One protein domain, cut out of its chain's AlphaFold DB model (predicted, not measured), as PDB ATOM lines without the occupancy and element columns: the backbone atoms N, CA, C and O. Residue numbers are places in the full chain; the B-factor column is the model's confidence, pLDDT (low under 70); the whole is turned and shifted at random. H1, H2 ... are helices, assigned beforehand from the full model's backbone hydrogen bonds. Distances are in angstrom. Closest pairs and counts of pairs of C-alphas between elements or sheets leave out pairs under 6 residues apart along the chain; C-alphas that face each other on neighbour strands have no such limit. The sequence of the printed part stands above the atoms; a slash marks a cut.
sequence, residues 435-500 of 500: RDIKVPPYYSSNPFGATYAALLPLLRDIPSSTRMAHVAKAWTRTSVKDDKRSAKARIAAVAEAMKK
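Overview. This is residues 435 to 500 of the 500 residues of the protein "Mkiaa0324 protein-like protein" of Leishmania infantum (UniProt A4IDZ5). Three short helices, H1, H2 and H3, make a small crossed cluster, their centres at the corners of a triangle; residues 435 to 446 lead in along its outside. The printed part has 66 residues, 32 of them in the named helices, under half, in the order H1, H2, H3, with no named strand: all helix. It is compact, with a radius of gyration of the C-alphas of 11.1 A and spans of 31 by 23 by 22 A.

Along the chain. Find C-alpha 447 at (-45.646, 24.586, 83.046); there H1 begins, residues 447 to 455, 12.3 A long. H2 is residues 467 to 478, 16.8 A. H3, residues 487 to 497, 15.4 A, ends at C-alpha 497 (-46.505, 8.516, 82.060).

Arrangement. H1 and H2 only just touch, with 3 pairs of C-alphas within 8 A, closest at Tyr 452 and Val 471, 6.5 A, at a steep tilt of 59 degrees, opposite ways. H1 touches H3, C-alphas 451 and 491 closest at 5.6 A, at a steep tilt of 66 degrees, the same way. H2 touches H3, C-alphas 474 and 497 closest at 5.0 A, about perpendicular at 77 degrees. In H1, H2 and H3 every O i to N i+4 pair is within hydrogen-bond range.

Size, cuts and confidence. The C-alphas farthest apart, Asp 461 and Asp 482, are 32.3 A apart. The printed part has no cut; the link H1 to H2 is long. Residues 482 and 500 have pLDDT under 70.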
ATOM      1  N   ARG A 435     -33.895  15.201  73.435       74.85
ATOM      2  CA  ARG A 435     -33.329  16.113  72.429       74.85
ATOM      3  C   ARG A 435     -34.374  16.736  71.493       74.85
ATOM      4  O   ARG A 435     -34.225  17.898  71.130       74.85
ATOM      5  N   ASP A 436     -35.461  16.024  71.203       78.09
ATOM      6  CA  ASP A 436     -36.478  16.432  70.224       78.09
ATOM      7  C   ASP A 436     -37.589  17.307  70.842       78.09
ATOM      8  O   ASP A 436     -38.454  17.844  70.143       78.09
ATOM      9  N   ILE A 437     -37.572  17.494  72.167       81.23
ATOM     10  CA  ILE A 437     -38.575  18.284  72.885       81.23
ATOM     11  C   ILE A 437     -38.284  19.778  72.724       81.23
ATOM     12  O   ILE A 437     -37.377  20.335  73.349       81.23
ATOM     13  N   LYS A 438     -39.131  20.459  71.945       87.50
ATOM     14  CA  LYS A 438     -39.173  21.926  71.879       87.50
ATOM     15  C   LYS A 438     -39.997  22.481  73.042       87.50
ATOM     16  O   LYS A 438     -41.227  22.434  73.016       87.50
ATOM     17  N   VAL A 439     -39.314  23.001  74.062       88.10
ATOM     18  CA  VAL A 439     -39.942  23.626  75.236       88.10
ATOM     19  C   VAL A 439     -40.496  25.004  74.850       88.10
ATOM     20  O   VAL A 439     -39.734  25.846  74.378       88.10
ATOM     21  N   PRO A 440     -41.800  25.275  75.038       89.38
ATOM     22  CA  PRO A 440     -42.346  26.600  74.769       89.38
ATOM     23  C   PRO A 440     -41.745  27.673  75.702       89.38
ATOM     24  O   PRO A 440     -41.617  27.406  76.896       89.38
ATOM     25  N   PRO A 441     -41.472  28.906  75.222       88.99
ATOM     26  CA  PRO A 441     -40.822  29.962  76.018       88.99
ATOM     27  C   PRO A 441     -41.563  30.335  77.309       88.99
ATOM     28  O   PRO A 441     -40.968  30.774  78.284       88.99
ATOM     29  N   TYR A 442     -42.881  30.135  77.334       91.55
ATOM     30  CA  TYR A 442     -43.747  30.470  78.464       91.55
ATOM     31  C   TYR A 442     -43.842  29.359  79.525       91.55
ATOM     32  O   TYR A 442     -44.728  29.420  80.382       91.55
ATOM     33  N   TYR A 443     -42.970  28.341  79.480       90.77
ATOM     34  CA  TYR A 443     -42.986  27.215  80.421       90.77
ATOM     35  C   TYR A 443     -42.949  27.660  81.887       90.77
ATOM     36  O   TYR A 443     -43.715  27.136  82.689       90.77
ATOM     37  N   SER A 444     -42.133  28.663  82.218       87.68
ATOM     38  CA  SER A 444     -42.016  29.219  83.574       87.68
ATOM     39  C   SER A 444     -43.343  29.760  84.116       87.68
ATOM     40  O   SER A 444     -43.684  29.528  85.269       87.68
ATOM     41  N   SER A 445     -44.135  30.426  83.271       89.11
ATOM     42  CA  SER A 445     -45.434  30.993  83.662       89.11
ATOM     43  C   SER A 445     -46.571  29.966  83.699       89.11
ATOM     44  O   SER A 445     -47.521  30.107  84.467       89.11
ATOM     45  N   ASN A 446     -46.516  28.941  82.842       90.41
ATOM     46  CA  ASN A 446     -47.555  27.920  82.744       90.41
ATOM     47  C   ASN A 446     -46.955  26.558  82.354       90.41
ATOM     48  O   ASN A 446     -47.055  26.149  81.186       90.41
ATOM     49  N   PRO A 447     -46.374  25.824  83.322       89.67
ATOM     50  CA  PRO A 447     -45.646  24.586  83.046       89.67
ATOM     51  C   PRO A 447     -46.563  23.496  82.482       89.67
ATOM     52  O   PRO A 447     -46.192  22.770  81.556       89.67
ATOM     53  N   PHE A 448     -47.811  23.430  82.958       91.07
ATOM     54  CA  PHE A 448     -48.808  22.493  82.442       91.07
ATOM     55  C   PHE A 448     -49.210  22.815  80.994       91.07
ATOM     56  O   PHE A 448     -49.201  21.940  80.129       91.07
ATOM     57  N   GLY A 449     -49.551  24.078  80.709       90.56
ATOM     58  CA  GLY A 449     -49.973  24.509  79.375       90.56
ATOM     59  C   GLY A 449     -48.868  24.364  78.331       90.56
ATOM     60  O   GLY A 449     -49.138  23.926  77.212       90.56
ATOM     61  N   ALA A 450     -47.625  24.670  78.711       91.51
ATOM     62  CA  ALA A 450     -46.458  24.478  77.862       91.51
ATOM     63  C   ALA A 450     -46.193  22.991  77.584       91.51
ATOM     64  O   ALA A 450     -45.939  22.617  76.440       91.51
ATOM     65  N   THR A 451     -46.353  22.122  78.586       92.01
ATOM     66  CA  THR A 451     -46.230  20.666  78.406       92.01
ATOM     67  C   THR A 451     -47.304  20.112  77.479       92.01
ATOM     68  O   THR A 451     -47.001  19.365  76.552       92.01
ATOM     69  N   TYR A 452     -48.559  20.533  77.656       92.03
ATOM     70  CA  TYR A 452     -49.638  20.167  76.741       92.03
ATOM     71  C   TYR A 452     -49.330  20.590  75.298       92.03
ATOM     72  O   TYR A 452     -49.530  19.804  74.373       92.03
ATOM     73  N   ALA A 453     -48.823  21.811  75.099       90.95
ATOM     74  CA  ALA A 453     -48.466  22.315  73.777       90.95
ATOM     75  C   ALA A 453     -47.300  21.540  73.140       90.95
ATOM     76  O   ALA A 453     -47.371  21.231  71.952       90.95
ATOM     77  N   ALA A 454     -46.276  21.186  73.923       89.87
ATOM     78  CA  ALA A 454     -45.135  20.394  73.462       89.87
ATOM     79  C   ALA A 454     -45.539  18.971  73.038       89.87
ATOM     80  O   ALA A 454     -45.000  18.443  72.069       89.87
ATOM     81  N   LEU A 455     -46.524  18.368  73.716       90.19
ATOM     82  CA  LEU A 455     -46.992  17.005  73.434       90.19
ATOM     83  C   LEU A 455     -48.044  16.926  72.314       90.19
ATOM     84  O   LEU A 455     -48.316  15.837  71.820       90.19
ATOM     85  N   LEU A 456     -48.627  18.047  71.865       88.17
ATOM     86  CA  LEU A 456     -49.662  18.069  70.813       88.17
ATOM     87  C   LEU A 456     -49.351  17.225  69.560       88.17
ATOM     88  O   LEU A 456     -50.291  16.589  69.069       88.17
ATOM     89  N   PRO A 457     -48.110  17.195  69.027       84.62
ATOM     90  CA  PRO A 457     -47.767  16.364  67.874       84.62
ATOM     91  C   PRO A 457     -47.980  14.862  68.103       84.62
ATOM     92  O   PRO A 457     -48.328  14.164  67.157       84.62
ATOM     93  N   LEU A 458     -47.842  14.392  69.343       81.38
ATOM     94  CA  LEU A 458     -47.939  12.979  69.732       81.38
ATOM     95  C   LEU A 458     -49.364  12.562  70.083       81.38
ATOM     96  O   LEU A 458     -49.714  11.391  70.077       81.38
ATOM     97  N   LEU A 459     -50.223  13.534  70.377       83.88
ATOM     98  CA  LEU A 459     -51.612  13.301  70.765       83.88
ATOM     99  C   LEU A 459     -52.544  13.180  69.553       83.88
ATOM    100  O   LEU A 459     -53.756  13.353  69.705       83.88
ATOM    101  N   ARG A 460     -52.015  12.958  68.342       81.54
ATOM    102  CA  ARG A 460     -52.812  12.921  67.103       81.54
ATOM    103  C   ARG A 460     -53.888  11.838  67.154       81.54
ATOM    104  O   ARG A 460     -55.030  12.152  66.814       81.54
ATOM    105  N   ASP A 461     -53.560  10.678  67.716       79.60
ATOM    106  CA  ASP A 461     -54.454   9.515  67.808       79.60
ATOM    107  C   ASP A 461     -55.504   9.636  68.920       79.60
ATOM    108  O   ASP A 461     -56.552   8.992  68.889       79.60
ATOM    109  N   ILE A 462     -55.277  10.525  69.892       81.09
ATOM    110  CA  ILE A 462     -56.231  10.776  70.972       81.09
ATOM    111  C   ILE A 462     -57.279  11.800  70.501       81.09
ATOM    112  O   ILE A 462     -56.919  12.876  69.996       81.09
ATOM    113  N   PRO A 463     -58.589  11.551  70.708       81.97
ATOM    114  CA  PRO A 463     -59.640  12.508  70.377       81.97
ATOM    115  C   PRO A 463     -59.399  13.881  71.014       81.97
ATOM    116  O   PRO A 463     -59.144  13.995  72.212       81.97
ATOM    117  N   SER A 464     -59.548  14.959  70.235       82.96
ATOM    118  CA  SER A 464     -59.264  16.334  70.695       82.96
ATOM    119  C   SER A 464     -60.035  16.754  71.952       82.96
ATOM    120  O   SER A 464     -59.569  17.608  72.703       82.96
ATOM    121  N   SER A 465     -61.189  16.134  72.216       84.58
ATOM    122  CA  SER A 465     -61.986  16.339  73.427       84.58
ATOM    123  C   SER A 465     -61.367  15.758  74.701       84.58
ATOM    124  O   SER A 465     -61.713  16.224  75.783       84.58
ATOM    125  N   THR A 466     -60.493  14.753  74.598       85.67
ATOM    126  CA  THR A 466     -59.913  14.035  75.746       85.67
ATOM    127  C   THR A 466     -58.410  14.253  75.912       85.67
ATOM    128  O   THR A 466     -57.903  14.003  77.000       85.67
ATOM    129  N   ARG A 467     -57.695  14.785  74.905       89.79
ATOM    130  CA  ARG A 467     -56.231  15.031  74.951       89.79
ATOM    131  C   ARG A 467     -55.759  15.689  76.244       89.79
ATOM    132  O   ARG A 467     -54.872  15.177  76.915       89.79
ATOM    133  N   MET A 468     -56.388  16.804  76.615       89.90
ATOM    134  CA  MET A 468     -56.008  17.550  77.816       89.90
ATOM    135  C   MET A 468     -56.251  16.746  79.100       89.90
ATOM    136  O   MET A 468     -55.480  16.881  80.041       89.90
ATOM    137  N   ALA A 469     -57.271  15.883  79.134       88.91
ATOM    138  CA  ALA A 469     -57.538  15.020  80.283       88.91
ATOM    139  C   ALA A 469     -56.484  13.908  80.423       88.91
ATOM    140  O   ALA A 469     -56.045  13.636  81.536       88.91
ATOM    141  N   HIS A 470     -56.032  13.313  79.313       88.47
ATOM    142  CA  HIS A 470     -54.939  12.334  79.332       88.47
ATOM    143  C   HIS A 470     -53.624  12.962  79.806       88.47
ATOM    144  O   HIS A 470     -52.988  12.427  80.710       88.47
ATOM    145  N   VAL A 471     -53.271  14.138  79.271       91.74
ATOM    146  CA  VAL A 471     -52.077  14.878  79.710       91.74
ATOM    147  C   VAL A 471     -52.197  15.290  81.178       91.74
ATOM    148  O   VAL A 471     -51.240  15.134  81.920       91.74
ATOM    149  N   ALA A 472     -53.364  15.754  81.639       91.32
ATOM    150  CA  ALA A 472     -53.582  16.092  83.051       91.32
ATOM    151  C   ALA A 472     -53.440  14.878  83.983       91.32
ATOM    152  O   ALA A 472     -52.863  14.992  85.064       91.32
ATOM    153  N   LYS A 473     -53.923  13.705  83.561       91.73
ATOM    154  CA  LYS A 473     -53.767  12.457  84.319       91.73
ATOM    155  C   LYS A 473     -52.300  12.018  84.396       91.73
ATOM    156  O   LYS A 473     -51.840  11.629  85.460       91.73
ATOM    157  N   ALA A 474     -51.552  12.111  83.300       90.42
ATOM    158  CA  ALA A 474     -50.122  11.803  83.302       90.42
ATOM    159  C   ALA A 474     -49.305  12.832  84.098       90.42
ATOM    160  O   ALA A 474     -48.432  12.461  84.872       90.42
ATOM    161  N   TRP A 475     -49.647  14.116  83.980       90.70
ATOM    162  CA  TRP A 475     -49.031  15.212  84.728       90.70
ATOM    163  C   TRP A 475     -49.188  15.055  86.239       90.70
ATOM    164  O   TRP A 475     -48.246  15.274  86.990       90.70
ATOM    165  N   THR A 476     -50.377  14.665  86.696       88.43
ATOM    166  CA  THR A 476     -50.632  14.437  88.125       88.43
ATOM    167  C   THR A 476     -49.874  13.226  88.664       88.43
ATOM    168  O   THR A 476     -49.425  13.272  89.800       88.43
ATOM    169  N   ARG A 477     -49.649  12.189  87.845       86.44
ATOM    170  CA  ARG A 477     -48.820  11.027  88.213       86.44
ATOM    171  C   ARG A 477     -47.330  11.350  88.343       86.44
ATOM    172  O   ARG A 477     -46.637  10.663  89.077       86.44
ATOM    173  N   THR A 478     -46.832  12.350  87.618       86.52
ATOM    174  CA  THR A 478     -45.408  12.731  87.637       86.52
ATOM    175  C   THR A 478     -45.112  13.944  88.509       86.52
ATOM    176  O   THR A 478     -43.944  14.299  88.661       86.52
ATOM    177  N   SER A 479     -46.142  14.584  89.067       80.03
ATOM    178  CA  SER A 479     -46.009  15.769  89.907       80.03
ATOM    179  C   SER A 479     -45.441  15.394  91.274       80.03
ATOM    180  O   SER A 479     -46.147  14.835  92.107       80.03
ATOM    181  N   VAL A 480     -44.189  15.766  91.517       74.99
ATOM    182  CA  VAL A 480     -43.540  15.692  92.832       74.99
ATOM    183  C   VAL A 480     -43.578  17.094  93.456       74.99
ATOM    184  O   VAL A 480     -43.491  18.087  92.724       74.99
ATOM    185  N   LYS A 481     -43.763  17.202  94.780       72.69
ATOM    186  CA  LYS A 481     -43.483  18.463  95.495       72.69
ATOM    187  C   LYS A 481     -41.989  18.770  95.304       72.69
ATOM    188  O   LYS A 481     -41.180  17.863  95.435       72.69
ATOM    189  N   ASP A 482     -41.651  19.994  94.909       68.65
ATOM    190  CA  ASP A 482     -40.266  20.436  94.651       68.65
ATOM    191  C   ASP A 482     -39.542  19.701  93.509       68.65
ATOM    192  O   ASP A 482     -38.392  19.278  93.608       68.65
ATOM    193  N   ASP A 483     -40.224  19.560  92.370       73.81
ATOM    194  CA  ASP A 483     -39.648  18.960  91.166       73.81
ATOM    195  C   ASP A 483     -38.500  19.813  90.579       73.81
ATOM    196  O   ASP A 483     -38.744  20.802  89.883       73.81
ATOM    197  N   LYS A 484     -37.249  19.397  90.832       82.26
ATOM    198  CA  LYS A 484     -36.008  20.023  90.328       82.26
ATOM    199  C   LYS A 484     -35.649  19.637  88.882       82.26
ATOM    200  O   LYS A 484     -34.603  20.039  88.377       82.26
ATOM    201  N   ARG A 485     -36.470  18.833  88.193       83.67
ATOM    202  CA  ARG A 485     -36.181  18.404  86.813       83.67
ATOM    203  C   ARG A 485     -36.233  19.583  85.839       83.67
ATOM    204  O   ARG A 485     -37.105  20.446  85.927       83.67
ATOM    205  N   SER A 486     -35.350  19.568  84.836       87.85
ATOM    206  CA  SER A 486     -35.400  20.531  83.729       87.85
ATOM    207  C   SER A 486     -36.744  20.460  82.988       87.85
ATOM    208  O   SER A 486     -37.401  19.416  82.947       87.85
ATOM    209  N   ALA A 487     -37.158  21.556  82.340       87.82
ATOM    210  CA  ALA A 487     -38.426  21.599  81.603       87.82
ATOM    211  C   ALA A 487     -38.537  20.482  80.542       87.82
ATOM    212  O   ALA A 487     -39.603  19.883  80.383       87.82
ATOM    213  N   LYS A 488     -37.425  20.148  79.864       90.97
ATOM    214  CA  LYS A 488     -37.347  19.014  78.925       90.97
ATOM    215  C   LYS A 488     -37.579  17.679  79.633       90.97
ATOM    216  O   LYS A 488     -38.406  16.893  79.173       90.97
ATOM    217  N   ALA A 489     -36.902  17.444  80.759       88.19
ATOM    218  CA  ALA A 489     -37.040  16.214  81.537       88.19
ATOM    219  C   ALA A 489     -38.467  16.035  82.076       88.19
ATOM    220  O   ALA A 489     -39.017  14.935  82.040       88.19
ATOM    221  N   ARG A 490     -39.116  17.126  82.494       89.21
ATOM    222  CA  ARG A 490     -40.504  17.092  82.964       89.21
ATOM    223  C   ARG A 490     -41.497  16.775  81.844       89.21
ATOM    224  O   ARG A 490     -42.395  15.963  82.047       89.21
ATOM    225  N   ILE A 491     -41.331  17.354  80.652       89.53
ATOM    226  CA  ILE A 491     -42.171  17.024  79.486       89.53
ATOM    227  C   ILE A 491     -41.973  15.560  79.067       89.53
ATOM    228  O   ILE A 491     -42.957  14.869  78.801       89.53
ATOM    229  N   ALA A 492     -40.729  15.072  79.067       88.42
ATOM    230  CA  ALA A 492     -40.417  13.674  78.775       88.42
ATOM    231  C   ALA A 492     -41.076  12.720  79.783       88.42
ATOM    232  O   ALA A 492     -41.741  11.768  79.384       88.42
ATOM    233  N   ALA A 493     -40.986  13.016  81.084       88.47
ATOM    234  CA  ALA A 493     -41.620  12.211  82.129       88.47
ATOM    235  C   ALA A 493     -43.144  12.119  81.948       88.47
ATOM    236  O   ALA A 493     -43.736  11.059  82.139       88.47
ATOM    237  N   VAL A 494     -43.789  13.220  81.550       90.13
ATOM    238  CA  VAL A 494     -45.235  13.246  81.283       90.13
ATOM    239  C   VAL A 494     -45.580  12.408  80.053       90.13
ATOM    240  O   VAL A 494     -46.572  11.688  80.087       90.13
ATOM    241  N   ALA A 495     -44.767  12.459  78.996       87.84
ATOM    242  CA  ALA A 495     -44.948  11.613  77.819       87.84
ATOM    243  C   ALA A 495     -44.838  10.119  78.153       87.84
ATOM    244  O   ALA A 495     -45.687   9.337  77.734       87.84
ATOM    245  N   GLU A 496     -43.847   9.731  78.961       86.62
ATOM    246  CA  GLU A 496     -43.696   8.352  79.438       86.62
ATOM    247  C   GLU A 496     -44.882   7.924  80.314       86.62
ATOM    248  O   GLU A 496     -45.451   6.850  80.132       86.62
ATOM    249  N   ALA A 497     -45.346   8.795  81.214       86.95
ATOM    250  CA  ALA A 497     -46.505   8.516  82.060       86.95
ATOM    251  C   ALA A 497     -47.837   8.435  81.294       86.95
ATOM    252  O   ALA A 497     -48.815   7.937  81.852       86.95
ATOM    253  N   MET A 498     -47.893   8.916  80.046       84.73
ATOM    254  CA  MET A 498     -49.039   8.726  79.152       84.73
ATOM    255  C   MET A 498     -49.072   7.346  78.490       84.73
ATOM    256  O   MET A 498     -50.131   6.962  77.996       84.73
ATOM    257  N   LYS A 499     -47.949   6.614  78.468       75.92
ATOM    258  CA  LYS A 499     -47.900   5.225  77.985       75.92
ATOM    259  C   LYS A 499     -48.501   4.238  78.990       75.92
ATOM    260  O   LYS A 499     -48.991   3.192  78.582       75.92
ATOM    261  N   LYS A 500     -48.450   4.581  80.284       63.83
ATOM    262  CA  LYS A 500     -49.045   3.835  81.408       63.83
ATOM    263  C   LYS A 500     -50.504   4.230  81.636       63.83
ATOM    264  O   LYS A 500     -51.284   3.400  82.143       63.83
TER     265      LYS A 500